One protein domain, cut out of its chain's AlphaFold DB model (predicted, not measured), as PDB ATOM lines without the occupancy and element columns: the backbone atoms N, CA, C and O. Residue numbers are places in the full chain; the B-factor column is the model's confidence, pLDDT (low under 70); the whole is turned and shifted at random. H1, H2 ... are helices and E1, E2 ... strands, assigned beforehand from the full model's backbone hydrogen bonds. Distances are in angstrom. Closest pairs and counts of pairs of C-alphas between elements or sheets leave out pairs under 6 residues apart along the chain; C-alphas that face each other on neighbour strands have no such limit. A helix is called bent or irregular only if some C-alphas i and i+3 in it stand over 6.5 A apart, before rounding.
ATOM      1  N   LEU A   2     127.244 147.344 163.494       93.06
ATOM      2  CA  LEU A   2     126.197 148.255 163.989       93.06
ATOM      3  C   LEU A   2     125.748 149.345 163.010       93.06
ATOM      4  O   LEU A   2     124.554 149.580 162.887       93.06
ATOM      5  N   ALA A   3     126.675 150.006 162.312       94.88
ATOM      6  CA  ALA A   3     126.329 151.122 161.430       94.88
ATOM      7  C   ALA A   3     125.300 150.734 160.353       94.88
ATOM      8  O   ALA A   3     124.403 151.520 160.060       94.88
ATOM      9  N   ALA A   4     125.390 149.518 159.800       97.06
ATOM     10  CA  ALA A   4     124.426 149.032 158.817       97.06
ATOM     11  C   ALA A   4     123.040 148.801 159.442       97.06
ATOM     12  O   ALA A   4     122.032 149.189 158.860       97.06
ATOM     13  N   LEU A   5     122.999 148.234 160.652       97.00
ATOM     14  CA  LEU A   5     121.755 148.022 161.396       97.00
ATOM     15  C   LEU A   5     121.099 149.351 161.792       97.00
ATOM     16  O   LEU A   5     119.890 149.491 161.652       97.00
ATOM     17  N   ILE A   6     121.890 150.343 162.220       96.69
ATOM     18  CA  ILE A   6     121.391 151.685 162.552       96.69
ATOM     19  C   ILE A   6     120.777 152.346 161.319       96.69
ATOM     20  O   ILE A   6     119.660 152.843 161.389       96.69
ATOM     21  N   ARG A   7     121.476 152.305 160.177       97.12
ATOM     22  CA  ARG A   7     120.977 152.856 158.907       97.12
ATOM     23  C   ARG A   7     119.675 152.201 158.450       97.12
ATOM     24  O   ARG A   7     118.821 152.896 157.917       97.12
ATOM     25  N   ALA A   8     119.524 150.894 158.656       96.75
ATOM     26  CA  ALA A   8     118.295 150.187 158.311       96.75
ATOM     27  C   ALA A   8     117.133 150.542 159.249       96.75
ATOM     28  O   ALA A   8     116.013 150.749 158.795       96.75
ATOM     29  N   ALA A   9     117.396 150.597 160.555       95.69
ATOM     30  CA  ALA A   9     116.355 150.734 161.567       95.69
ATOM     31  C   ALA A   9     115.933 152.181 161.841       95.69
ATOM     32  O   ALA A   9     114.799 152.420 162.248       95.69
ATOM     33  N   HIS A  10     116.837 153.143 161.648       95.81
ATOM     34  CA  HIS A  10     116.580 154.565 161.870       95.81
ATOM     35  C   HIS A  10     117.274 155.414 160.791       95.81
ATOM     36  O   HIS A  10     118.267 156.096 161.064       95.81
ATOM     37  N   PRO A  11     116.802 155.342 159.531       95.56
ATOM     38  CA  PRO A  11     117.463 155.990 158.398       95.56
ATOM     39  C   PRO A  11     117.557 157.510 158.564       95.56
ATOM     40  O   PRO A  11     118.610 158.080 158.303       95.56
ATOM     41  N   GLN A  12     116.510 158.152 159.092       95.44
ATOM     42  CA  GLN A  12     116.490 159.601 159.314       95.44
ATOM     43  C   GLN A  12     117.547 160.044 160.333       95.44
ATOM     44  O   GLN A  12     118.250 161.027 160.104       95.44
ATOM     45  N   LEU A  13     117.726 159.294 161.430       95.25
ATOM     46  CA  LEU A  13     118.828 159.540 162.363       95.25
ATOM     47  C   LEU A  13     120.177 159.392 161.654       95.25
ATOM     48  O   LEU A  13     121.054 160.234 161.820       95.25
ATOM     49  N   ALA A  14     120.350 158.337 160.858       95.38
ATOM     50  CA  ALA A  14     121.610 158.055 160.179       95.38
ATOM     51  C   ALA A  14     121.957 159.039 159.041       95.38
ATOM     52  O   ALA A  14     123.121 159.091 158.635       95.38
ATOM     53  N   GLU A  15     120.972 159.775 158.523       95.81
ATOM     54  CA  GLU A  15     121.143 160.899 157.595       95.81
ATOM     55  C   GLU A  15     121.490 162.199 158.331       95.81
ATOM     56  O   GLU A  15     122.313 162.974 157.848       95.81
ATOM     57  N   ALA A  16     120.919 162.413 159.520       95.31
ATOM     58  CA  ALA A  16     121.146 163.610 160.328       95.31
ATOM     59  C   ALA A  16     122.510 163.633 161.044       95.31
ATOM     60  O   ALA A  16     122.943 164.684 161.516       95.31
ATOM     61  N   VAL A  17     123.201 162.490 161.160       95.62
ATOM     62  CA  VAL A  17     124.443 162.379 161.942       95.62
ATOM     63  C   VAL A  17     125.590 161.731 161.171       95.62
ATOM     64  O   VAL A  17     125.411 160.857 160.323       95.62
ATOM     65  N   THR A  18     126.820 162.079 161.553       95.56
ATOM     66  CA  THR A  18     128.012 161.337 161.119       95.56
ATOM     67  C   THR A  18     128.296 160.182 162.077       95.56
ATOM     68  O   THR A  18     128.789 160.385 163.188       95.56
ATOM     69  N   LEU A  19     128.057 158.947 161.630       95.62
ATOM     70  CA  LEU A  19     128.432 157.750 162.386       95.62
ATOM     71  C   LEU A  19     129.962 157.617 162.449       95.62
ATOM     72  O   LEU A  19     130.626 157.477 161.423       95.62
ATOM     73  N   THR A  20     130.519 157.650 163.660       95.44
ATOM     74  CA  THR A  20     131.961 157.512 163.909       95.44
ATOM     75  C   THR A  20     132.222 156.312 164.807       95.44
ATOM     76  O   THR A  20     131.708 156.245 165.919       95.44
ATOM     77  N   GLU A  21     133.045 155.378 164.337       93.81
ATOM     78  CA  GLU A  21     133.428 154.199 165.110       93.81
ATOM     79  C   GLU A  21     134.525 154.516 166.137       93.81
ATOM     80  O   GLU A  21     135.470 155.269 165.874       93.81
ATOM     81  N   ILE A  22     134.404 153.907 167.317       92.75
ATOM     82  CA  ILE A  22     135.443 153.853 168.346       92.75
ATOM     83  C   ILE A  22     135.741 152.373 168.585       92.75
ATOM     84  O   ILE A  22     134.910 151.655 169.127       92.75
ATOM     85  N   THR A  23     136.933 151.924 168.195       88.50
ATOM     86  CA  THR A  23     137.344 150.506 168.211       88.50
ATOM     87  C   THR A  23     137.882 150.041 169.567       88.50
ATOM     88  O   THR A  23     138.679 149.106 169.643       88.50
ATOM     89  N   ASP A  24     137.521 150.730 170.647       88.50
ATOM     90  CA  ASP A  24     137.990 150.373 171.982       88.50
ATOM     91  C   ASP A  24     137.358 149.068 172.431       88.50
ATOM     92  O   ASP A  24     136.187 148.797 172.165       88.50
ATOM     93  N   GLN A  25     138.118 148.276 173.183       87.06
ATOM     94  CA  GLN A  25     137.552 147.073 173.755       87.06
ATOM     95  C   GLN A  25     136.526 147.427 174.840       87.06
ATOM     96  O   GLN A  25     136.867 147.969 175.893       87.06
ATOM     97  N   VAL A  26     135.274 147.046 174.603       89.31
ATOM     98  CA  VAL A  26     134.168 147.192 175.550       89.31
ATOM     99  C   VAL A  26     134.029 145.900 176.360       89.31
ATOM    100  O   VAL A  26     133.975 144.803 175.810       89.31
ATOM    101  N   ARG A  27     134.032 146.020 177.692       94.25
ATOM    102  CA  ARG A  27     133.803 144.907 178.634       94.25
ATOM    103  C   ARG A  27     132.911 145.359 179.794       94.25
ATOM    104  O   ARG A  27     133.293 145.200 180.956       94.25
ATOM    105  N   LEU A  28     131.796 146.028 179.499       96.81
ATOM    106  CA  LEU A  28     130.923 146.602 180.525       96.81
ATOM    107  C   LEU A  28     130.159 145.508 181.266       96.81
ATOM    108  O   LEU A  28     130.042 145.596 182.486       96.81
ATOM    109  N   ARG A  29     129.752 144.428 180.583       95.75
ATOM    110  CA  ARG A  29     129.027 143.309 181.221       95.75
ATOM    111  C   ARG A  29     129.788 142.640 182.367       95.75
ATOM    112  O   ARG A  29     129.184 142.035 183.243       95.75
ATOM    113  N   LYS A  30     131.123 142.736 182.358       95.69
ATOM    114  CA  LYS A  30     132.020 142.148 183.370       95.69
ATOM    115  C   LYS A  30     132.314 143.099 184.536       95.69
ATOM    116  O   LYS A  30     133.159 142.787 185.369       95.69
ATOM    117  N   LYS A  31     131.685 144.275 184.577       96.75
ATOM    118  CA  LYS A  31     131.931 145.319 185.579       96.75
ATOM    119  C   LYS A  31     130.667 145.600 186.382       96.75
ATOM    120  O   LYS A  31     129.556 145.474 185.880       96.75
ATOM    121  N   SER A  32     130.847 146.050 187.618       95.75
ATOM    122  CA  SER A  32     129.752 146.455 188.500       95.75
ATOM    123  C   SER A  32     130.127 147.694 189.317       95.75
ATOM    124  O   SER A  32     131.292 148.095 189.376       95.75
ATOM    125  N   GLY A  33     129.116 148.342 189.904       95.50
ATOM    126  CA  GLY A  33     129.298 149.434 190.861       95.50
ATOM    127  C   GLY A  33     130.203 150.577 190.354       95.50
ATOM    128  O   GLY A  33     130.015 151.064 189.229       95.50
ATOM    129  N   PRO A  34     131.181 151.030 191.163       97.19
ATOM    130  CA  PRO A  34     132.092 152.112 190.785       97.19
ATOM    131  C   PRO A  34     132.936 151.816 189.539       97.19
ATOM    132  O   PRO A  34     133.213 152.728 188.760       97.19
ATOM    133  N   ASP A  35     133.315 150.557 189.310       97.75
ATOM    134  CA  ASP A  35     134.148 150.183 188.162       97.75
ATOM    135  C   ASP A  35     133.375 150.245 186.845       97.75
ATOM    136  O   ASP A  35     133.925 150.679 185.827       97.75
ATOM    137  N   LEU A  36     132.098 149.850 186.861       97.94
ATOM    138  CA  LEU A  36     131.207 150.030 185.715       97.94
ATOM    139  C   LEU A  36     131.031 151.519 185.406       97.94
ATOM    140  O   LEU A  36     131.215 151.935 184.265       97.94
ATOM    141  N   SER A  37     130.767 152.324 186.437       97.31
ATOM    142  CA  SER A  37     130.581 153.777 186.310       97.31
ATOM    143  C   SER A  37     131.827 154.451 185.724       97.31
ATOM    144  O   SER A  37     131.740 155.205 184.757       97.31
ATOM    145  N   ARG A  38     133.020 154.090 186.216       97.12
ATOM    146  CA  ARG A  38     134.298 154.589 185.688       97.12
ATOM    147  C   ARG A  38     134.504 154.217 184.219       97.12
ATOM    148  O   ARG A  38     134.960 155.058 183.443       97.12
ATOM    149  N   ALA A  39     134.200 152.973 183.845       97.12
ATOM    150  CA  ALA A  39     134.362 152.494 182.475       97.12
ATOM    151  C   ALA A  39     133.396 153.187 181.505       97.12
ATOM    152  O   ALA A  39     133.828 153.654 180.453       97.12
ATOM    153  N   VAL A  40     132.122 153.320 181.882       96.81
ATOM    154  CA  VAL A  40     131.127 154.051 181.090       96.81
ATOM    155  C   VAL A  40     131.530 155.517 180.934       96.81
ATOM    156  O   VAL A  40     131.616 156.002 179.807       96.81
ATOM    157  N   GLY A  41     131.876 156.205 182.025       95.88
ATOM    158  CA  GLY A  41     132.297 157.604 181.957       95.88
ATOM    159  C   GLY A  41     133.535 157.815 181.074       95.88
ATOM    160  O   GLY A  41     133.656 158.840 180.403       95.88
ATOM    161  N   ALA A  42     134.453 156.843 181.016       96.12
ATOM    162  CA  ALA A  42     135.590 156.894 180.097       96.12
ATOM    163  C   ALA A  42     135.157 156.801 178.622       96.12
ATOM    164  O   ALA A  42     135.652 157.578 177.803       96.12
ATOM    165  N   LEU A  43     134.215 155.911 178.290       96.19
ATOM    166  CA  LEU A  43     133.657 155.793 176.936       96.19
ATOM    167  C   LEU A  43     132.905 157.063 176.523       96.19
ATOM    168  O   LEU A  43     133.130 157.567 175.423       96.19
ATOM    169  N   VAL A  44     132.088 157.626 177.418       95.44
ATOM    170  CA  VAL A  44     131.356 158.881 177.174       95.44
ATOM    171  C   VAL A  44     132.328 160.028 176.893       95.44
ATOM    172  O   VAL A  44     132.234 160.676 175.850       95.44
ATOM    173  N   ARG A  45     133.332 160.242 177.756       95.69
ATOM    174  CA  ARG A  45     134.355 161.282 177.531       95.69
ATOM    175  C   ARG A  45     135.096 161.089 176.210       95.69
ATOM    176  O   ARG A  45     135.406 162.068 175.530       95.69
ATOM    177  N   LYS A  46     135.366 159.841 175.820       96.19
ATOM    178  CA  LYS A  46     135.999 159.540 174.535       96.19
ATOM    179  C   LYS A  46     135.094 159.884 173.353       96.19
ATOM    180  O   LYS A  46     135.588 160.455 172.383       96.19
ATOM    181  N   ALA A  47     133.797 159.591 173.439       96.12
ATOM    182  CA  ALA A  47     132.822 159.967 172.420       96.12
ATOM    183  C   ALA A  47     132.752 161.493 172.243       96.12
ATOM    184  O   ALA A  47     132.874 161.977 171.118       96.12
ATOM    185  N   PHE A  48     132.693 162.256 173.341       96.06
ATOM    186  CA  PHE A  48     132.774 163.722 173.294       96.06
ATOM    187  C   PHE A  48     134.077 164.216 172.661       96.06
ATOM    188  O   PHE A  48     134.060 165.085 171.791       96.06
ATOM    189  N   GLY A  49     135.215 163.631 173.049       96.00
ATOM    190  CA  GLY A  49     136.509 163.954 172.450       96.00
ATOM    191  C   GLY A  49     136.536 163.700 170.939       96.00
ATOM    192  O   GLY A  49     137.048 164.525 170.187       96.00
ATOM    193  N   LYS A  50     135.945 162.593 170.473       96.38
ATOM    194  CA  LYS A  50     135.847 162.268 169.042       96.38
ATOM    195  C   LYS A  50     134.921 163.208 168.278       96.38
ATOM    196  O   LYS A  50     135.283 163.591 167.170       96.38
ATOM    197  N   ALA A  51     133.787 163.597 168.858       95.56
ATOM    198  CA  ALA A  51     132.905 164.600 168.265       95.56
ATOM    199  C   ALA A  51     133.640 165.940 168.100       95.56
ATOM    200  O   ALA A  51     133.695 166.476 166.995       95.56
ATOM    201  N   ARG A  52     134.336 166.402 169.150       95.94
ATOM    202  CA  ARG A  52     135.135 167.636 169.113       95.94
ATOM    203  C   ARG A  52     136.252 167.596 168.066       95.94
ATOM    204  O   ARG A  52     136.462 168.584 167.376       95.94
ATOM    205  N   LEU A  53     136.955 166.469 167.923       95.81
ATOM    206  CA  LEU A  53     137.993 166.293 166.892       95.81
ATOM    207  C   LEU A  53     137.445 166.335 165.459       95.81
ATOM    208  O   LEU A  53     138.209 166.550 164.526       95.81
ATOM    209  N   LYS A  54     136.145 166.093 165.286       94.38
ATOM    210  CA  LYS A  54     135.429 166.194 164.011       94.38
ATOM    211  C   LYS A  54     134.653 167.508 163.880       94.38
ATOM    212  O   LYS A  54     133.793 167.595 163.015       94.38
ATOM    213  N   GLU A  55     134.926 168.481 164.753       94.56
ATOM    214  CA  GLU A  55     134.245 169.784 164.787       94.56
ATOM    215  C   GLU A  55     132.713 169.666 164.913       94.56
ATOM    216  O   GLU A  55     131.968 170.541 164.484       94.56
ATOM    217  N   GLY A  56     132.230 168.574 165.517       93.31
ATOM    218  CA  GLY A  56     130.809 168.278 165.682       93.31
ATOM    219  C   GLY A  56     130.355 168.253 167.140       93.31
ATOM    220  O   GLY A  56     131.157 168.163 168.074       93.31
ATOM    221  N   VAL A  57     129.035 168.271 167.328       93.81
ATOM    222  CA  VAL A  57     128.378 168.013 168.617       93.81
ATOM    223  C   VAL A  57     128.064 166.521 168.725       93.81
ATOM    224  O   VAL A  57     127.685 165.878 167.744       93.81
ATOM    225  N   LEU A  58     128.246 165.942 169.913       95.06
ATOM    226  CA  LEU A  58     127.918 164.539 170.141       95.06
ATOM    227  C   LEU A  58     126.394 164.352 170.129       95.06
ATOM    228  O   LEU A  58     125.727 164.696 171.097       95.06
ATOM    229  N   ALA A  59     125.867 163.767 169.052       94.56
ATOM    230  CA  ALA A  59     124.452 163.401 168.957       94.56
ATOM    231  C   ALA A  59     124.080 162.247 169.904       94.56
ATOM    232  O   ALA A  59     122.989 162.223 170.466       94.56
ATOM    233  N   GLY A  60     124.995 161.288 170.082       95.44
ATOM    234  CA  GLY A  60     124.909 160.258 171.110       95.44
ATOM    235  C   GLY A  60     125.757 159.029 170.855       95.44
ATOM    236  O   GLY A  60     126.682 159.061 170.042       95.44
ATOM    237  N   ILE A  61     125.499 157.966 171.619       96.06
ATOM    238  CA  ILE A  61     126.405 156.820 171.721       96.06
ATOM    239  C   ILE A  61     125.635 155.504 171.585       96.06
ATOM    240  O   ILE A  61     124.739 155.209 172.370       96.06
ATOM    241  N   VAL A  62     126.045 154.661 170.639       96.94
ATOM    242  CA  VAL A  62     125.650 153.246 170.602       96.94
ATOM    243  C   VAL A  62     126.846 152.409 171.036       96.94
ATOM    244  O   VAL A  62     127.925 152.529 170.459       96.94
ATOM    245  N   ILE A  63     126.660 151.557 172.040       96.62
ATOM    246  CA  ILE A  63     127.689 150.632 172.525       96.62
ATOM    247  C   ILE A  63     127.261 149.213 172.188       96.62
ATOM    248  O   ILE A  63     126.187 148.793 172.605       96.62
ATOM    249  N   HIS A  64     128.112 148.477 171.475       96.25
ATOM    250  CA  HIS A  64     127.929 147.050 171.219       96.25
ATOM    251  C   HIS A  64     128.823 146.209 172.120       96.25
ATOM    252  O   HIS A  64     130.000 146.522 172.302       96.25
ATOM    253  N   GLU A  65     128.258 145.130 172.648       96.00
ATOM    254  CA  GLU A  65     128.982 144.117 173.406       96.00
ATOM    255  C   GLU A  65     128.300 142.757 173.212       96.00
ATOM    256  O   GLU A  65     127.073 142.682 173.204       96.00
ATOM    257  N   ASP A  66     129.087 141.689 173.089       95.19
ATOM    258  CA  ASP A  66     128.579 140.315 173.076       95.19
ATOM    259  C   ASP A  66     128.403 139.798 174.508       95.19
ATOM    260  O   ASP A  66     129.247 140.032 175.386       95.19
ATOM    261  N   MET A  67     127.292 139.105 174.760       94.94
ATOM    262  CA  MET A  67     126.979 138.556 176.079       94.94
ATOM    263  C   MET A  67     127.788 137.289 176.395       94.94
ATOM    264  O   MET A  67     128.098 137.053 177.562       94.94
ATOM    265  N   ASP A  68     128.133 136.499 175.377       93.19
ATOM    266  CA  ASP A  68     128.630 135.115 175.453       93.19
ATOM    267  C   ASP A  68     127.619 134.119 176.067       93.19
ATOM    268  O   ASP A  68     127.970 132.991 176.410       93.19
ATOM    269  N   ASP A  69     126.358 134.530 176.244       94.25
ATOM    270  CA  ASP A  69     125.280 133.702 176.791       94.25
ATOM    271  C   ASP A  69     123.922 134.108 176.204       94.25
ATOM    272  O   ASP A  69     123.705 135.262 175.820       94.25
ATOM    273  N   CYS A  70     122.992 133.158 176.137       94.31
ATOM    274  CA  CYS A  70     121.634 133.384 175.648       94.31
ATOM    275  C   CYS A  70     120.856 134.351 176.556       94.31
ATOM    276  O   CYS A  70     121.230 134.643 177.693       94.31
ATOM    277  N   VAL A  71     119.704 134.817 176.070       93.75
ATOM    278  CA  VAL A  71     118.787 135.608 176.903       93.75
ATOM    279  C   VAL A  71     118.342 134.827 178.149       93.75
ATOM    280  O   VAL A  71     117.977 133.655 178.076       93.75
ATOM    281  N   GLY A  72     118.343 135.503 179.297       94.75
ATOM    282  CA  GLY A  72     118.038 134.927 180.605       94.75
ATOM    283  C   GLY A  72     118.280 135.926 181.744       94.75
ATOM    284  O   GLY A  72     118.562 137.097 181.481       94.75
ATOM    285  N   PRO A  73     118.210 135.490 183.016       96.62
ATOM    286  CA  PRO A  73     118.350 136.388 184.166       96.62
ATOM    287  C   PRO A  73     119.680 137.160 184.211       96.62
ATOM    288  O   PRO A  73     119.703 138.326 184.606       96.62
ATOM    289  N   SER A  74     120.782 136.531 183.787       95.06
ATOM    290  CA  SER A  74     122.104 137.161 183.677       95.06
ATOM    291  C   SER A  74     122.090 138.296 182.650       95.06
ATOM    292  O   SER A  74     122.463 139.422 182.977       95.06
ATOM    293  N   TYR A  75     121.589 138.017 181.444       96.88
ATOM    294  CA  TYR A  75     121.401 138.994 180.373       96.88
ATOM    295  C   TYR A  75     120.531 140.175 180.833       96.88
ATOM    296  O   TYR A  75     120.926 141.328 180.674       96.88
ATOM    297  N   ASP A  76     119.386 139.901 181.469       97.25
ATOM    298  CA  ASP A  76     118.459 140.938 181.937       97.25
ATOM    299  C   ASP A  76     119.102 141.843 182.998       97.25
ATOM    300  O   ASP A  76     118.948 143.069 182.963       97.25
ATOM    301  N   SER A  77     119.847 141.246 183.933       97.19
ATOM    302  CA  SER A  77     120.578 141.972 184.974       97.19
ATOM    303  C   SER A  77     121.659 142.873 184.374       97.19
ATOM    304  O   SER A  77     121.704 144.070 184.673       97.19
ATOM    305  N   VAL A  78     122.480 142.329 183.468       97.62
ATOM    306  CA  VAL A  78     123.543 143.071 182.776       97.62
ATOM    307  C   VAL A  78     122.961 144.220 181.964       97.62
ATOM    308  O   VAL A  78     123.391 145.360 182.136       97.62
ATOM    309  N   ARG A  79     121.978 143.943 181.099       97.75
ATOM    310  CA  ARG A  79     121.364 144.958 180.238       97.75
ATOM    311  C   ARG A  79     120.818 146.107 181.077       97.75
ATOM    312  O   ARG A  79     121.134 147.260 180.807       97.75
ATOM    313  N   ARG A  80     120.060 145.797 182.134       97.69
ATOM    314  CA  ARG A  80     119.490 146.811 183.028       97.69
ATOM    315  C   ARG A  80     120.571 147.630 183.728       97.69
ATOM    316  O   ARG A  80     120.485 148.854 183.734       97.69
ATOM    317  N   ALA A  81     121.570 146.973 184.318       97.94
ATOM    318  CA  ALA A  81     122.620 147.650 185.072       97.94
ATOM    319  C   ALA A  81     123.461 148.574 184.179       97.94
ATOM    320  O   ALA A  81     123.682 149.732 184.532       97.94
ATOM    321  N   VAL A  82     123.891 148.090 183.010       98.12
ATOM    322  CA  VAL A  82     124.713 148.872 182.077       98.12
ATOM    323  C   VAL A  82     123.911 150.023 181.474       98.12
ATOM    324  O   VAL A  82     124.401 151.149 181.492       98.12
ATOM    325  N   SER A  83     122.672 149.792 181.026       97.06
ATOM    326  CA  SER A  83     121.824 150.865 180.490       97.06
ATOM    327  C   SER A  83     121.519 151.945 181.532       97.06
ATOM    328  O   SER A  83     121.550 153.128 181.205       97.06
ATOM    329  N   ALA A  84     121.286 151.572 182.796       96.56
ATOM    330  CA  ALA A  84     121.056 152.540 183.871       96.56
ATOM    331  C   ALA A  84     122.293 153.406 184.150       96.56
ATOM    332  O   ALA A  84     122.173 154.610 184.370       96.56
ATOM    333  N   VAL A  85     123.490 152.811 184.128       97.50
ATOM    334  CA  VAL A  85     124.736 153.572 184.278       97.50
ATOM    335  C   VAL A  85     124.991 154.445 183.050       97.50
ATOM    336  O   VAL A  85     125.354 155.599 183.220       97.50
ATOM    337  N   LEU A  86     124.750 153.950 181.832       96.62
ATOM    338  CA  LEU A  86     124.872 154.753 180.611       96.62
ATOM    339  C   LEU A  86     124.013 156.008 180.667       96.62
ATOM    340  O   LEU A  86     124.553 157.095 180.508       96.62
ATOM    341  N   ALA A  87     122.729 155.857 180.992       94.38
ATOM    342  CA  ALA A  87     121.806 156.981 181.109       94.38
ATOM    343  C   ALA A  87     122.241 158.005 182.171       94.38
ATOM    344  O   ALA A  87     122.027 159.202 182.005       94.38
ATOM    345  N   ARG A  88     122.853 157.547 183.271       95.19
ATOM    346  CA  ARG A  88     123.334 158.434 184.337       95.19
ATOM    347  C   ARG A  88     124.606 159.185 183.945       95.19
ATOM    348  O   ARG A  88     124.736 160.361 184.260       95.19
ATOM    349  N   GLU A  89     125.560 158.505 183.316       95.38
ATOM    350  CA  GLU A  89     126.883 159.067 183.010       95.38
ATOM    351  C   GLU A  89     126.919 159.851 181.684       95.38
ATOM    352  O   GLU A  89     127.929 160.490 181.391       95.38
ATOM    353  N   SER A  90     125.866 159.786 180.858       92.19
ATOM    354  CA  SER A  90     125.815 160.442 179.544       92.19
ATOM    355  C   SER A  90     125.290 161.880 179.552       92.19
ATOM    356  O   SER A  90     125.318 162.513 178.503       92.19
ATOM    357  N   ASP A  91     124.851 162.408 180.699       83.62
ATOM    358  CA  ASP A  91     124.442 163.812 180.895       83.62
ATOM    359  C   ASP A  91     123.514 164.360 179.788       83.62
ATOM    360  O   ASP A  91     123.837 165.294 179.057       83.62
ATOM    361  N   GLY A  92     122.362 163.707 179.596       84.00
ATOM    362  CA  GLY A  92     121.354 164.121 178.611       84.00
ATOM    363  C   GLY A  92     121.649 163.707 177.166       84.00
ATOM    364  O   GLY A  92     120.793 163.870 176.298       84.00
ATOM    365  N   VAL A  93     122.811 163.112 176.895       91.50
ATOM    366  CA  VAL A  93     123.113 162.508 175.597       91.50
ATOM    367  C   VAL A  93     122.420 161.153 175.473       91.50
ATOM    368  O   VAL A  93     122.520 160.302 176.363       91.50
ATOM    369  N   SER A  94     121.756 160.922 174.340       94.31
ATOM    370  CA  SER A  94     121.108 159.648 174.037       94.31
ATOM    371  C   SER A  94     122.120 158.501 173.960       94.31
ATOM    372  O   SER A  94     123.172 158.600 173.321       94.31
ATOM    373  N   THR A  95     121.784 157.383 174.601       95.81
ATOM    374  CA  THR A  95     122.624 156.181 174.620       95.81
ATOM    375  C   THR A  95     121.818 154.929 174.333       95.81
ATOM    376  O   THR A  95     120.739 154.754 174.893       95.81
ATOM    377  N   VAL A  96     122.386 154.015 173.550       96.69
ATOM    378  CA  VAL A  96     121.809 152.693 173.284       96.69
ATOM    379  C   VAL A  96     122.837 151.611 173.591       96.69
ATOM    380  O   VAL A  96     123.966 151.657 173.097       96.69
ATOM    381  N   TYR A  97     122.432 150.612 174.377       97.50
ATOM    382  CA  TYR A  97     123.250 149.434 174.654       97.50
ATOM    383  C   TYR A  97     122.795 148.244 173.802       97.50
ATOM    384  O   TYR A  97     121.778 147.590 174.052       97.50
ATOM    385  N   ALA A  98     123.570 147.973 172.763       97.31
ATOM    386  CA  ALA A  98     123.403 146.888 171.815       97.31
ATOM    387  C   ALA A  98     124.100 145.615 172.342       97.31
ATOM    388  O   ALA A  98     125.127 145.197 171.814       97.31
ATOM    389  N   LEU A  99     123.564 145.039 173.425       97.75
ATOM    390  CA  LEU A  99     124.043 143.777 174.001       97.75
ATOM    391  C   LEU A  99     123.538 142.593 173.172       97.75
ATOM    392  O   LEU A  99     122.359 142.261 173.271       97.75
ATOM    393  N   ALA A 100     124.394 141.956 172.380       96.94
ATOM    394  CA  ALA A 100     124.016 140.790 171.590       96.94
ATOM    395  C   ALA A 100     123.934 139.539 172.478       96.94
ATOM    396  O   ALA A 100     124.905 139.164 173.136       96.94
ATOM    397  N   ALA A 101     122.766 138.891 172.519       94.62
ATOM    398  CA  ALA A 101     122.624 137.593 173.175       94.62
ATOM    399  C   ALA A 101     123.420 136.530 172.408       94.62
ATOM    400  O   ALA A 101     123.338 136.459 171.182       94.62
ATOM    401  N   ALA A 102     124.138 135.695 173.154       91.94
ATOM    402  CA  ALA A 102     125.247 134.870 172.697       91.94
ATOM    403  C   ALA A 102     126.336 135.724 172.036       91.94
ATOM    404  O   ALA A 102     127.250 136.167 172.720       91.94
ATOM    405  N   GLU A 103     126.203 136.006 170.744       94.56
ATOM    406  CA  GLU A 103     127.170 136.762 169.949       94.56
ATOM    407  C   GLU A 103     126.438 137.523 168.837       94.56
ATOM    408  O   GLU A 103     125.317 137.171 168.446       94.56
ATOM    409  N   SER A 104     127.085 138.540 168.277       94.69
ATOM    410  CA  SER A 104     126.571 139.342 167.165       94.69
ATOM    411  C   SER A 104     126.171 138.516 165.924       94.69
ATOM    412  O   SER A 104     125.232 138.863 165.201       94.69
ATOM    413  N   GLU A 105     126.791 137.352 165.716       97.25
ATOM    414  CA  GLU A 105     126.452 136.369 164.684       97.25
ATOM    415  C   GLU A 105     125.013 135.847 164.808       97.25
ATOM    416  O   GLU A 105     124.377 135.521 163.799       97.25
ATOM    417  N   ALA A 106     124.440 135.830 166.018       96.94
ATOM    418  CA  ALA A 106     123.029 135.511 166.206       96.94
ATOM    419  C   ALA A 106     122.123 136.530 165.496       96.94
ATOM    420  O   ALA A 106     121.060 136.162 164.992       96.94
ATOM    421  N   TRP A 107     122.528 137.800 165.412       98.00
ATOM    422  CA  TRP A 107     121.788 138.816 164.659       98.00
ATOM    423  C   TRP A 107     121.951 138.626 163.153       98.00
ATOM    424  O   TRP A 107     120.983 138.808 162.420       98.00
ATOM    425  N   LEU A 108     123.123 138.190 162.676       97.81
ATOM    426  CA  LEU A 108     123.329 137.895 161.250       97.81
ATOM    427  C   LEU A 108     122.371 136.813 160.743       97.81
ATOM    428  O   LEU A 108     121.852 136.922 159.634       97.81
ATOM    429  N   LEU A 109     122.093 135.794 161.561       97.44
ATOM    430  CA  LEU A 109     121.163 134.713 161.214       97.44
ATOM    431  C   LEU A 109     119.717 135.184 160.981       97.44
ATOM    432  O   LEU A 109     118.952 134.451 160.354       97.44
ATOM    433  N   LEU A 110     119.351 136.396 161.416       98.12
ATOM    434  CA  LEU A 110     118.066 137.012 161.067       98.12
ATOM    435  C   LEU A 110     117.996 137.417 159.591       98.12
ATOM    436  O   LEU A 110     116.904 137.605 159.073       98.12
ATOM    437  N   PHE A 111     119.122 137.534 158.888       98.12
ATOM    438  CA  PHE A 111     119.173 138.024 157.508       98.12
ATOM    439  C   PHE A 111     119.792 136.979 156.570       98.12
ATOM    440  O   PHE A 111     120.816 137.239 155.932       98.12
ATOM    441  N   PRO A 112     119.199 135.773 156.454       97.88
ATOM    442  CA  PRO A 112     119.795 134.673 155.698       97.88
ATOM    443  C   PRO A 112     120.003 135.002 154.213       97.88
ATOM    444  O   PRO A 112     120.956 134.509 153.608       97.88
ATOM    445  N   ASP A 113     119.162 135.867 153.644       98.06
ATOM    446  CA  ASP A 113     119.223 136.263 152.236       98.06
ATOM    447  C   ASP A 113     120.327 137.299 151.946       98.06
ATOM    448  O   ASP A 113     120.684 137.511 150.788       98.06
ATOM    449  N   ALA A 114     120.949 137.883 152.979       98.19
ATOM    450  CA  ALA A 114     122.086 138.792 152.820       98.19
ATOM    451  C   ALA A 114     123.411 138.055 152.540       98.19
ATOM    452  O   ALA A 114     124.285 138.577 151.846       98.19
ATOM    453  N   PHE A 115     123.564 136.819 153.026       98.19
ATOM    454  CA  PHE A 115     124.767 136.005 152.810       98.19
ATOM    455  C   PHE A 115     125.090 135.752 151.322       98.19
ATOM    456  O   PHE A 115     126.238 136.000 150.938       98.19
ATOM    457  N   PRO A 116     124.126 135.343 150.461       97.94
ATOM    458  CA  PRO A 116     124.324 135.227 149.012       97.94
ATOM    459  C   PRO A 116     124.918 136.462 148.341       97.94
ATOM    460  O   PRO A 116     125.656 136.339 147.366       97.94
ATOM    461  N   LEU A 117     124.550 137.647 148.836       97.94
ATOM    462  CA  LEU A 117     124.914 138.930 148.241       97.94
ATOM    463  C   LEU A 117     126.357 139.320 148.556       97.94
ATOM    464  O   LEU A 117     126.979 140.052 147.789       97.94
ATOM    465  N   HIS A 118     126.892 138.840 149.680       97.50
ATOM    466  CA  HIS A 118     128.317 138.936 149.972       97.50
ATOM    467  C   HIS A 118     129.097 137.822 149.269       97.50
ATOM    468  O   HIS A 118     130.128 138.089 148.650       97.50
ATOM    469  N   ARG A 119     128.603 136.575 149.327       97.19
ATOM    470  CA  ARG A 119     129.218 135.425 148.652       97.19
ATOM    471  C   ARG A 119     128.166 134.530 147.995       97.19
ATOM    472  O   ARG A 119     127.386 133.890 148.703       97.19
ATOM    473  N   PRO A 120     128.194 134.375 146.658       96.56
ATOM    474  CA  PRO A 120     127.165 133.634 145.930       96.56
ATOM    475  C   PRO A 120     126.988 132.172 146.344       96.56
ATOM    476  O   PRO A 120     125.898 131.639 146.159       96.56
ATOM    477  N   THR A 121     128.006 131.522 146.910       96.56
ATOM    478  CA  THR A 121     127.952 130.126 147.382       96.56
ATOM    479  C   THR A 121     127.374 129.980 148.790       96.56
ATOM    480  O   THR A 121     127.033 128.875 149.204       96.56
ATOM    481  N   TRP A 122     127.258 131.071 149.547       98.12
ATOM    482  CA  TRP A 122     126.808 131.032 150.931       98.12
ATOM    483  C   TRP A 122     125.288 131.012 151.021       98.12
ATOM    484  O   TRP A 122     124.599 131.916 150.545       98.12
ATOM    485  N   ARG A 123     124.751 129.958 151.636       97.56
ATOM    486  CA  ARG A 123     123.318 129.783 151.876       97.56
ATOM    487  C   ARG A 123     123.118 129.273 153.293       97.56
ATOM    488  O   ARG A 123     123.660 128.235 153.655       97.56
ATOM    489  N   ILE A 124     122.312 129.987 154.072       97.62
ATOM    490  CA  ILE A 124     121.897 129.523 155.397       97.62
ATOM    491  C   ILE A 124     120.901 128.368 155.215       97.62
ATOM    492  O   ILE A 124     119.876 128.571 154.561       97.62
ATOM    493  N   PRO A 125     121.148 127.165 155.763       96.31
ATOM    494  CA  PRO A 125     120.219 126.045 155.635       96.31
ATOM    495  C   PRO A 125     118.857 126.341 156.265       96.31
ATOM    496  O   PRO A 125     118.765 127.014 157.291       96.31
ATOM    497  N   LYS A 126     117.787 125.764 155.702       95.50
ATOM    498  CA  LYS A 126     116.407 125.953 156.192       95.50
ATOM    499  C   LYS A 126     116.216 125.582 157.665       95.50
ATOM    500  O   LYS A 126     115.350 126.152 158.314       95.50
ATOM    501  N   GLN A 127     117.037 124.682 158.211       93.88
ATOM    502  CA  GLN A 127     116.984 124.313 159.630       93.88
ATOM    503  C   GLN A 127     117.378 125.472 160.566       93.88
ATOM    504  O   GLN A 127     116.932 125.499 161.713       93.88
ATOM    505  N   LEU A 128     118.193 126.421 160.084       94.00
ATOM    506  CA  LEU A 128     118.647 127.586 160.847       94.00
ATOM    507  C   LEU A 128     117.765 128.828 160.630       94.00
ATOM    508  O   LEU A 128     117.791 129.730 161.461       94.00
ATOM    509  N   GLN A 129     116.988 128.876 159.543       96.56
ATOM    510  CA  GLN A 129     116.139 130.022 159.187       96.56
ATOM    511  C   GLN A 129     114.841 130.069 160.007       96.56
ATOM    512  O   GLN A 129     114.296 129.027 160.382       96.56
ATOM    513  N   GLY A 130     114.308 131.277 160.235       96.75
ATOM    514  CA  GLY A 130     113.000 131.476 160.870       96.75
ATOM    515  C   GLY A 130     112.938 131.003 162.323       96.75
ATOM    516  O   GLY A 130     111.863 130.671 162.822       96.75
ATOM    517  N   LYS A 131     114.093 130.893 162.989       96.31
ATOM    518  CA  LYS A 131     114.217 130.434 164.378       96.31
ATOM    519  C   LYS A 131     114.442 131.607 165.326       96.31
ATOM    520  O   LYS A 131     114.775 132.710 164.899       96.31
ATOM    521  N   ASP A 132     114.293 131.334 166.619       97.00
ATOM    522  CA  ASP A 132     114.781 132.230 167.668       97.00
ATOM    523  C   ASP A 132     116.311 132.137 167.724       97.00
ATOM    524  O   ASP A 132     116.874 131.191 168.286       97.00
ATOM    525  N   THR A 133     116.995 133.083 167.081       96.25
ATOM    526  CA  THR A 133     118.457 133.089 167.006       96.25
ATOM    527  C   THR A 133     119.093 133.493 168.335       96.25
ATOM    528  O   THR A 133     120.231 133.117 168.593       96.25
ATOM    529  N   GLY A 134     118.348 134.164 169.226       94.06
ATOM    530  CA  GLY A 134     118.819 134.568 170.558       94.06
ATOM    531  C   GLY A 134     118.917 133.419 171.570       94.06
ATOM    532  O   GLY A 134     119.408 133.620 172.680       94.06
ATOM    533  N   ARG A 135     118.448 132.220 171.196       93.94
ATOM    534  CA  ARG A 135     118.597 130.969 171.962       93.94
ATOM    535  C   ARG A 135     119.717 130.068 171.443       93.94
ATOM    536  O   ARG A 135     119.890 128.955 171.945       93.94
ATOM    537  N   ARG A 136     120.442 130.494 170.407       92.12
ATOM    538  CA  ARG A 136     121.569 129.726 169.878       92.12
ATOM    539  C   ARG A 136     122.773 129.947 170.774       92.12
ATOM    540  O   ARG A 136     123.145 131.083 171.026       92.12
ATOM    541  N   ARG A 137     123.372 128.853 171.241       90.12
ATOM    542  CA  ARG A 137     124.541 128.920 172.126       90.12
ATOM    543  C   ARG A 137     125.799 129.372 171.392       90.12
ATOM    544  O   ARG A 137     126.544 130.166 171.936       90.12
ATOM    545  N   ASN A 138     125.984 128.869 170.172       94.25
ATOM    546  CA  ASN A 138     127.229 128.970 169.410       94.25
ATOM    547  C   ASN A 138     126.938 129.450 167.969       94.25
ATOM    548  O   ASN A 138     127.129 128.691 167.011       94.25
ATOM    549  N   PRO A 139     126.339 130.648 167.788       95.31
ATOM    550  CA  PRO A 139     125.870 131.109 166.480       95.31
ATOM    551  C   PRO A 139     127.011 131.284 165.467       95.31
ATOM    552  O   PRO A 139     126.810 131.034 164.276       95.31
ATOM    553  N   LYS A 140     128.215 131.651 165.911       95.19
ATOM    554  CA  LYS A 140     129.399 131.708 165.055       95.19
ATOM    555  C   LYS A 140     129.813 130.331 164.549       95.19
ATOM    556  O   LYS A 140     130.021 130.159 163.347       95.19
ATOM    557  N   GLU A 141     129.898 129.334 165.424       96.25
ATOM    558  CA  GLU A 141     130.223 127.958 165.045       96.25
ATOM    559  C   GLU A 141     129.161 127.385 164.106       96.25
ATOM    560  O   GLU A 141     129.501 126.696 163.143       96.25
ATOM    561  N   ASP A 142     127.885 127.718 164.329       95.75
ATOM    562  CA  ASP A 142     126.800 127.360 163.418       95.75
ATOM    563  C   ASP A 142     127.062 127.912 162.008       95.75
ATOM    564  O   ASP A 142     127.012 127.151 161.037       95.75
ATOM    565  N   LEU A 143     127.415 129.199 161.877       97.12
ATOM    566  CA  LEU A 143     127.760 129.816 160.589       97.12
ATOM    567  C   LEU A 143     128.992 129.168 159.949       97.12
ATOM    568  O   LEU A 143     128.949 128.791 158.777       97.12
ATOM    569  N   MET A 144     130.069 128.975 160.711       96.62
ATOM    570  CA  MET A 144     131.293 128.321 160.232       96.62
ATOM    571  C   MET A 144     131.038 126.873 159.783       96.62
ATOM    572  O   MET A 144     131.669 126.383 158.844       96.62
ATOM    573  N   SER A 145     130.089 126.179 160.417       95.94
ATOM    574  CA  SER A 145     129.749 124.798 160.075       95.94
ATOM    575  C   SER A 145     128.986 124.666 158.754       95.94
ATOM    576  O   SER A 145     129.085 123.619 158.113       95.94
ATOM    577  N   VAL A 146     128.260 125.700 158.319       96.38
ATOM    578  CA  VAL A 146     127.419 125.648 157.107       96.38
ATOM    579  C   VAL A 146     127.987 126.456 155.940       96.38
ATOM    580  O   VAL A 146     127.698 126.151 154.783       96.38
ATOM    581  N   LEU A 147     128.839 127.445 156.207       97.31
ATOM    582  CA  LEU A 147     129.443 128.320 155.204       97.31
ATOM    583  C   LEU A 147     130.930 127.980 155.047       97.31
ATOM    584  O   LEU A 147     131.746 128.524 155.781       97.31
ATOM    585  N   LYS A 148     131.289 127.070 154.121       91.06
ATOM    586  CA  LYS A 148     132.647 126.473 154.055       91.06
ATOM    587  C   LYS A 148     133.552 126.881 152.884       91.06
ATOM    588  O   LYS A 148     134.742 126.606 152.951       91.06
ATOM    589  N   ASN A 149     133.062 127.561 151.846       90.94
ATOM    590  CA  ASN A 149     133.866 127.886 150.653       90.94
ATOM    591  C   ASN A 149     133.700 129.346 150.186       90.94
ATOM    592  O   ASN A 149     132.843 129.617 149.339       90.94
ATOM    593  N   PRO A 150     134.509 130.284 150.719       93.94
ATOM    594  CA  PRO A 150     135.431 130.114 151.851       93.94
ATOM    595  C   PRO A 150     134.673 129.950 153.174       93.94
ATOM    596  O   PRO A 150     133.478 130.246 153.233       93.94
ATOM    597  N   SER A 151     135.366 129.499 154.224       96.56
ATOM    598  CA  SER A 151     134.799 129.460 155.576       96.56
ATOM    599  C   SER A 151     134.371 130.857 156.024       96.56
ATOM    600  O   SER A 151     135.087 131.824 155.746       96.56
ATOM    601  N   PHE A 152     133.239 130.964 156.721       97.44
ATOM    602  CA  PHE A 152     132.837 132.214 157.369       97.44
ATOM    603  C   PHE A 152     133.893 132.668 158.385       97.44
ATOM    604  O   PHE A 152     134.460 131.843 159.110       97.44
ATOM    605  N   ARG A 153     134.155 133.975 158.421       96.56
ATOM    606  CA  ARG A 153     134.965 134.670 159.427       96.56
ATOM    607  C   ARG A 153     134.124 135.788 160.035       96.56
ATOM    608  O   ARG A 153     133.333 136.402 159.329       96.56
ATOM    609  N   GLU A 154     134.367 136.130 161.297       92.31
ATOM    610  CA  GLU A 154     133.698 137.266 161.966       92.31
ATOM    611  C   GLU A 154     133.835 138.573 161.163       92.31
ATOM    612  O   GLU A 154     132.896 139.358 161.042       92.31
ATOM    613  N   SER A 155     134.990 138.768 160.515       94.25
ATOM    614  CA  SER A 155     135.250 139.913 159.636       94.25
ATOM    615  C   SER A 155     134.299 140.008 158.435       94.25
ATOM    616  O   SER A 155     134.175 141.081 157.856       94.25
ATOM    617  N   ASP A 156     133.635 138.914 158.047       97.06
ATOM    618  CA  ASP A 156     132.647 138.903 156.963       97.06
ATOM    619  C   ASP A 156     131.279 139.443 157.432       97.06
ATOM    620  O   ASP A 156     130.486 139.912 156.615       97.06
ATOM    621  N   GLY A 157     130.989 139.434 158.741       96.50
ATOM    622  CA  GLY A 157     129.713 139.887 159.309       96.50
ATOM    623  C   GLY A 157     129.325 141.327 158.928       96.50
ATOM    624  O   GLY A 157     128.209 141.549 158.445       96.50
ATOM    625  N   PRO A 158     130.220 142.325 159.082       96.44
ATOM    626  CA  PRO A 158     129.971 143.689 158.619       96.44
ATOM    627  C   PRO A 158     129.636 143.787 157.125       96.44
ATOM    628  O   PRO A 158     128.725 144.532 156.766       96.44
ATOM    629  N   GLU A 159     130.321 143.024 156.272       97.94
ATOM    630  CA  GLU A 159     130.103 143.031 154.822       97.94
ATOM    631  C   GLU A 159     128.770 142.383 154.434       97.94
ATOM    632  O   GLU A 159     128.049 142.912 153.587       97.94
ATOM    633  N   VAL A 160     128.393 141.277 155.087       98.25
ATOM    634  CA  VAL A 160     127.075 140.644 154.906       98.25
ATOM    635  C   VAL A 160     125.960 141.651 155.186       98.25
ATOM    636  O   VAL A 160     125.055 141.813 154.368       98.25
ATOM    637  N   LEU A 161     126.046 142.396 156.290       98.12
ATOM    638  CA  LEU A 161     125.045 143.413 156.616       98.12
ATOM    639  C   LEU A 161     125.097 144.619 155.684       98.12
ATOM    640  O   LEU A 161     124.046 145.140 155.331       98.12
ATOM    641  N   ALA A 162     126.277 145.058 155.243       97.94
ATOM    642  CA  ALA A 162     126.380 146.133 154.258       97.94
ATOM    643  C   ALA A 162     125.664 145.760 152.946       97.94
ATOM    644  O   ALA A 162     124.913 146.566 152.394       97.94
ATOM    645  N   ARG A 163     125.825 144.514 152.482       98.19
ATOM    646  CA  ARG A 163     125.110 143.991 151.306       98.19
ATOM    647  C   ARG A 163     123.612 143.857 151.556       98.19
ATOM    648  O   ARG A 163     122.832 144.225 150.680       98.19
ATOM    649  N   GLY A 164     123.217 143.390 152.738       98.06
ATOM    650  CA  GLY A 164     121.815 143.349 153.155       98.06
ATOM    651  C   GLY A 164     121.168 144.736 153.163       98.06
ATOM    652  O   GLY A 164     120.076 144.898 152.629       98.06
ATOM    653  N   LEU A 165     121.859 145.749 153.697       98.00
ATOM    654  CA  LEU A 165     121.387 147.137 153.727       98.00
ATOM    655  C   LEU A 165     121.183 147.675 152.310       98.00
ATOM    656  O   LEU A 165     120.115 148.191 152.000       98.00
ATOM    657  N   ALA A 166     122.184 147.509 151.439       97.62
ATOM    658  CA  ALA A 166     122.139 147.996 150.060       97.62
ATOM    659  C   ALA A 166     121.007 147.376 149.219       97.62
ATOM    660  O   ALA A 166     120.622 147.945 148.204       97.62
ATOM    661  N   ASN A 167     120.482 146.220 149.637       97.44
ATOM    662  CA  ASN A 167     119.403 145.505 148.954       97.44
ATOM    663  C   ASN A 167     118.079 145.536 149.738       97.44
ATOM    664  O   ASN A 167     117.165 144.788 149.403       97.44
ATOM    665  N   GLY A 168     117.970 146.368 150.784       96.75
ATOM    666  CA  GLY A 168     116.737 146.507 151.566       96.75
ATOM    667  C   GLY A 168     116.292 145.213 152.251       96.75
ATOM    668  O   GLY A 168     115.104 144.923 152.282       96.75
ATOM    669  N   LEU A 169     117.239 144.400 152.736       97.25
ATOM    670  CA  LEU A 169     116.948 143.128 153.416       97.25
ATOM    671  C   LEU A 169     116.956 143.233 154.945       97.25
ATOM    672  O   LEU A 169     116.518 142.309 155.625       97.25
ATOM    673  N   LEU A 170     117.501 144.319 155.502       97.00
ATOM    674  CA  LEU A 170     117.674 144.457 156.953       97.00
ATOM    675  C   LEU A 170     116.413 144.924 157.693       97.00
ATOM    676  O   LEU A 170     116.390 144.889 158.920       97.00
ATOM    677  N   ASP A 171     115.374 145.345 156.975       91.19
ATOM    678  CA  ASP A 171     114.073 145.740 157.532       91.19
ATOM    679  C   ASP A 171     113.156 144.532 157.819       91.19
ATOM    680  O   ASP A 171     112.152 144.661 158.521       91.19
ATOM    681  N   LYS A 172     113.500 143.350 157.293       91.44
ATOM    682  CA  LYS A 172     112.688 142.124 157.343       91.44
ATOM    683  C   LYS A 172     113.476 140.960 157.950       91.44
ATOM    684  O   LYS A 172     113.890 140.052 157.223       91.44
ATOM    685  N   PRO A 173     113.691 140.949 159.277       96.62
ATOM    686  CA  PRO A 173     114.330 139.819 159.938       96.62
ATOM    687  C   PRO A 173     113.511 138.529 159.748       96.62
ATOM    688  O   PRO A 173     112.292 138.503 159.907       96.62
ATOM    689  N   ASN A 174     114.198 137.433 159.435       97.69
ATOM    690  CA  ASN A 174     113.649 136.092 159.272       97.69
ATOM    691  C   ASN A 174     113.865 135.266 160.549       97.69
ATOM    692  O   ASN A 174     114.868 134.564 160.704       97.69
ATOM    693  N   GLY A 175     112.894 135.341 161.456       97.12
ATOM    694  CA  GLY A 175     112.935 134.689 162.761       97.12
ATOM    695  C   GLY A 175     112.772 135.703 163.883       97.12
ATOM    696  O   GLY A 175     112.144 136.744 163.706       97.12
ATOM    697  N   SER A 176     113.324 135.394 165.051       97.75
ATOM    698  CA  SER A 176     113.271 136.286 166.206       97.75
ATOM    699  C   SER A 176     114.603 136.324 166.939       97.75
ATOM    700  O   SER A 176     115.373 135.368 166.929       97.75
ATOM    701  N   ASN A 177     114.887 137.450 167.581       98.00
ATOM    702  CA  ASN A 177     115.965 137.567 168.548       98.00
ATOM    703  C   ASN A 177     115.614 138.710 169.496       98.00
ATOM    704  O   ASN A 177     115.545 139.869 169.085       98.00
ATOM    705  N   ARG A 178     115.372 138.390 170.768       97.69
ATOM    706  CA  ARG A 178     114.964 139.395 171.757       97.69
ATOM    707  C   ARG A 178     116.004 140.513 171.900       97.69
ATOM    708  O   ARG A 178     115.612 141.670 171.940       97.69
ATOM    709  N   SER A 179     117.296 140.186 171.912       97.94
ATOM    710  CA  SER A 179     118.356 141.191 172.072       97.94
ATOM    711  C   SER A 179     118.462 142.158 170.889       97.94
ATOM    712  O   SER A 179     118.661 143.356 171.087       97.94
ATOM    713  N   TYR A 180     118.232 141.663 169.668       98.06
ATOM    714  CA  TYR A 180     118.118 142.509 168.480       98.06
ATOM    715  C   TYR A 180     116.895 143.426 168.579       98.06
ATOM    716  O   TYR A 180     117.009 144.633 168.398       98.06
ATOM    717  N   ASN A 181     115.730 142.872 168.931       97.62
ATOM    718  CA  ASN A 181     114.494 143.646 169.051       97.62
ATOM    719  C   ASN A 181     114.588 144.728 170.137       97.62
ATOM    720  O   ASN A 181     114.086 145.829 169.938       97.62
ATOM    721  N   GLU A 182     115.238 144.440 171.265       97.50
ATOM    722  CA  GLU A 182     115.507 145.428 172.314       97.50
ATOM    723  C   GLU A 182     116.457 146.525 171.818       97.50
ATOM    724  O   GLU A 182     116.193 147.702 172.041       97.50
ATOM    725  N   PHE A 183     117.519 146.165 171.090       97.38
ATOM    726  CA  PHE A 183     118.410 147.141 170.459       97.38
ATOM    727  C   PHE A 183     117.663 148.059 169.477       97.38
ATOM    728  O   PHE A 183     117.785 149.279 169.576       97.38
ATOM    729  N   ILE A 184     116.860 147.500 168.566       97.12
ATOM    730  CA  ILE A 184     116.066 148.287 167.612       97.12
ATOM    731  C   ILE A 184     115.011 149.133 168.332       97.12
ATOM    732  O   ILE A 184     114.812 150.298 167.986       97.12
ATOM    733  N   GLY A 185     114.356 148.582 169.353       96.50
ATOM    734  CA  GLY A 185     113.366 149.297 170.156       96.50
ATOM    735  C   GLY A 185     113.953 150.498 170.896       96.50
ATOM    736  O   GLY A 185     113.327 151.556 170.925       96.50
ATOM    737  N   ASP A 186     115.160 150.368 171.445       95.56
ATOM    738  CA  ASP A 186     115.865 151.478 172.092       95.56
ATOM    739  C   ASP A 186     116.347 152.506 171.061       95.56
ATOM    740  O   ASP A 186     116.213 153.711 171.275       95.56
ATOM    741  N   LEU A 187     116.859 152.044 169.916       95.25
ATOM    742  CA  LEU A 187     117.353 152.913 168.852       95.25
ATOM    743  C   LEU A 187     116.240 153.750 168.215       95.25
ATOM    744  O   LEU A 187     116.415 154.944 168.024       95.25
ATOM    745  N   THR A 188     115.095 153.152 167.895       93.06
ATOM    746  CA  THR A 188     113.981 153.841 167.210       93.06
ATOM    747  C   THR A 188     113.293 154.902 168.071       93.06
ATOM    748  O   THR A 188     112.636 155.790 167.537       93.06
ATOM    749  N   ARG A 189     113.470 154.852 169.397       91.62
ATOM    750  CA  ARG A 189     113.020 155.899 170.331       91.62
ATOM    751  C   ARG A 189     113.941 157.111 170.371       91.62
ATOM    752  O   ARG A 189     113.606 158.102 171.011       91.62
TER     753      ARG A 189
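What this domain is: This is residues 2 to 189 of the 194 residues of an uncharacterized protein of Streptomyces mimosae (UniProt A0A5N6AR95). Two parallel strands, E1 and E2, form a small ribbon near the middle of a two-lobed domain; in this lobe H3 packs beside E1, while H4 and H9 pack along E2. The other lobe holds the helices H5, H6, H7 and H8 and a long winding stretch, residues 119 to 138, and H1 bridges the lobes between H8 and H9, with H2 at its corner. The printed part has 188 residues with nine named helices and two named strands, in the order H1 H2 H3 E1 H4 E2 H5 H6 H7 H8 H9, and its class is mostly helix. It is compact, with a radius of gyration of the C-alphas of 16.8 A and spans of 46 by 37 by 27 A.

Where its parts are: E1 is residues 60 to 66, 20.4 A long, and E2 is residues 94 to 100, 19.2 A long. H3, residues 33 to 53, is the longest helix at 30.6 A; H4, residues 73 to 89, spans 24.3 A, and H9, residues 178 to 188, spans 15.2 A. H1 is residues 2 to 9, H2 is 11 to 16, H5 is 105 to 108, H6 is 112 to 118, H7 is 139 to 146, and H8 is 154 to 166, 19.8 A long. C-alpha 2 lies at (126.197, 148.255, 163.989), C-alpha 60 at (124.909, 160.258, 171.110) and C-alpha 188 at (113.981, 153.841, 167.210).

How they stand to each other: E1 and E2 are parallel at 13 degrees, with N 63 and O 96 at 2.9 A and N 98 and O 63 at 2.7 A, within hydrogen-bond range. E1, H4 and E2 make a strand-helix-strand unit, two parallel neighbour strands with a helix between, whose crossover is right-handed. The closest C-alphas of H4 and E2 are Ser 83 and Tyr 97, 6.2 A; those of H9 and E2 are Phe 183 and Ala 98, 5.2 A; those of H3 and E1 are Ala 47 and Ile 61, 7.2 A. With residues 36 to 44 alone, H3 touches H4 at a steep tilt of 53 degrees, closest at C-alphas 41 and 89, 5.7 A. H1 touches H9, closest at C-alphas 9 and 184, 6.5 A, about perpendicular, only just, at 71 degrees. H1 touches H8 at a shallow tilt of 26 degrees, the same way, closest at C-alphas 4 and 162, 5.7 A. H1 and H2 only just touch, with 3 pairs of C-alphas within 8 A, and only at the corner; their closest C-alphas are 7 and 14, 5.4 A. H8 touches H6 with residues 159 to 164 alone, about perpendicular at 83 degrees, closest at C-alphas 164 and 114, 4.6 A. H5 touches H7, closest at C-alphas 106 and 139, 5.2 A, and H8, closest at 108 and 157, 7.0 A. H8 is irregular, only just, with C-alphas 155 and 158 at 6.6 A. Every O i to N i+4 pair is within hydrogen-bond range in H1, H2, H3, H4, H7 and H9; H8 has 7 of 9, H6 has 1 of 3 beside 2 of 4 O i to N i+3 pairs, and H5 is too short for such a pair.

The domain as a whole: The two C-alphas farthest apart, Glu 55 and Gln 127, are 48.9 A apart. The printed part has no cut; the links H2 to H3, H6 to H7 and H8 to H9 are long. Mean pLDDT of the printed part is 95.7, and no printed residue is under 70.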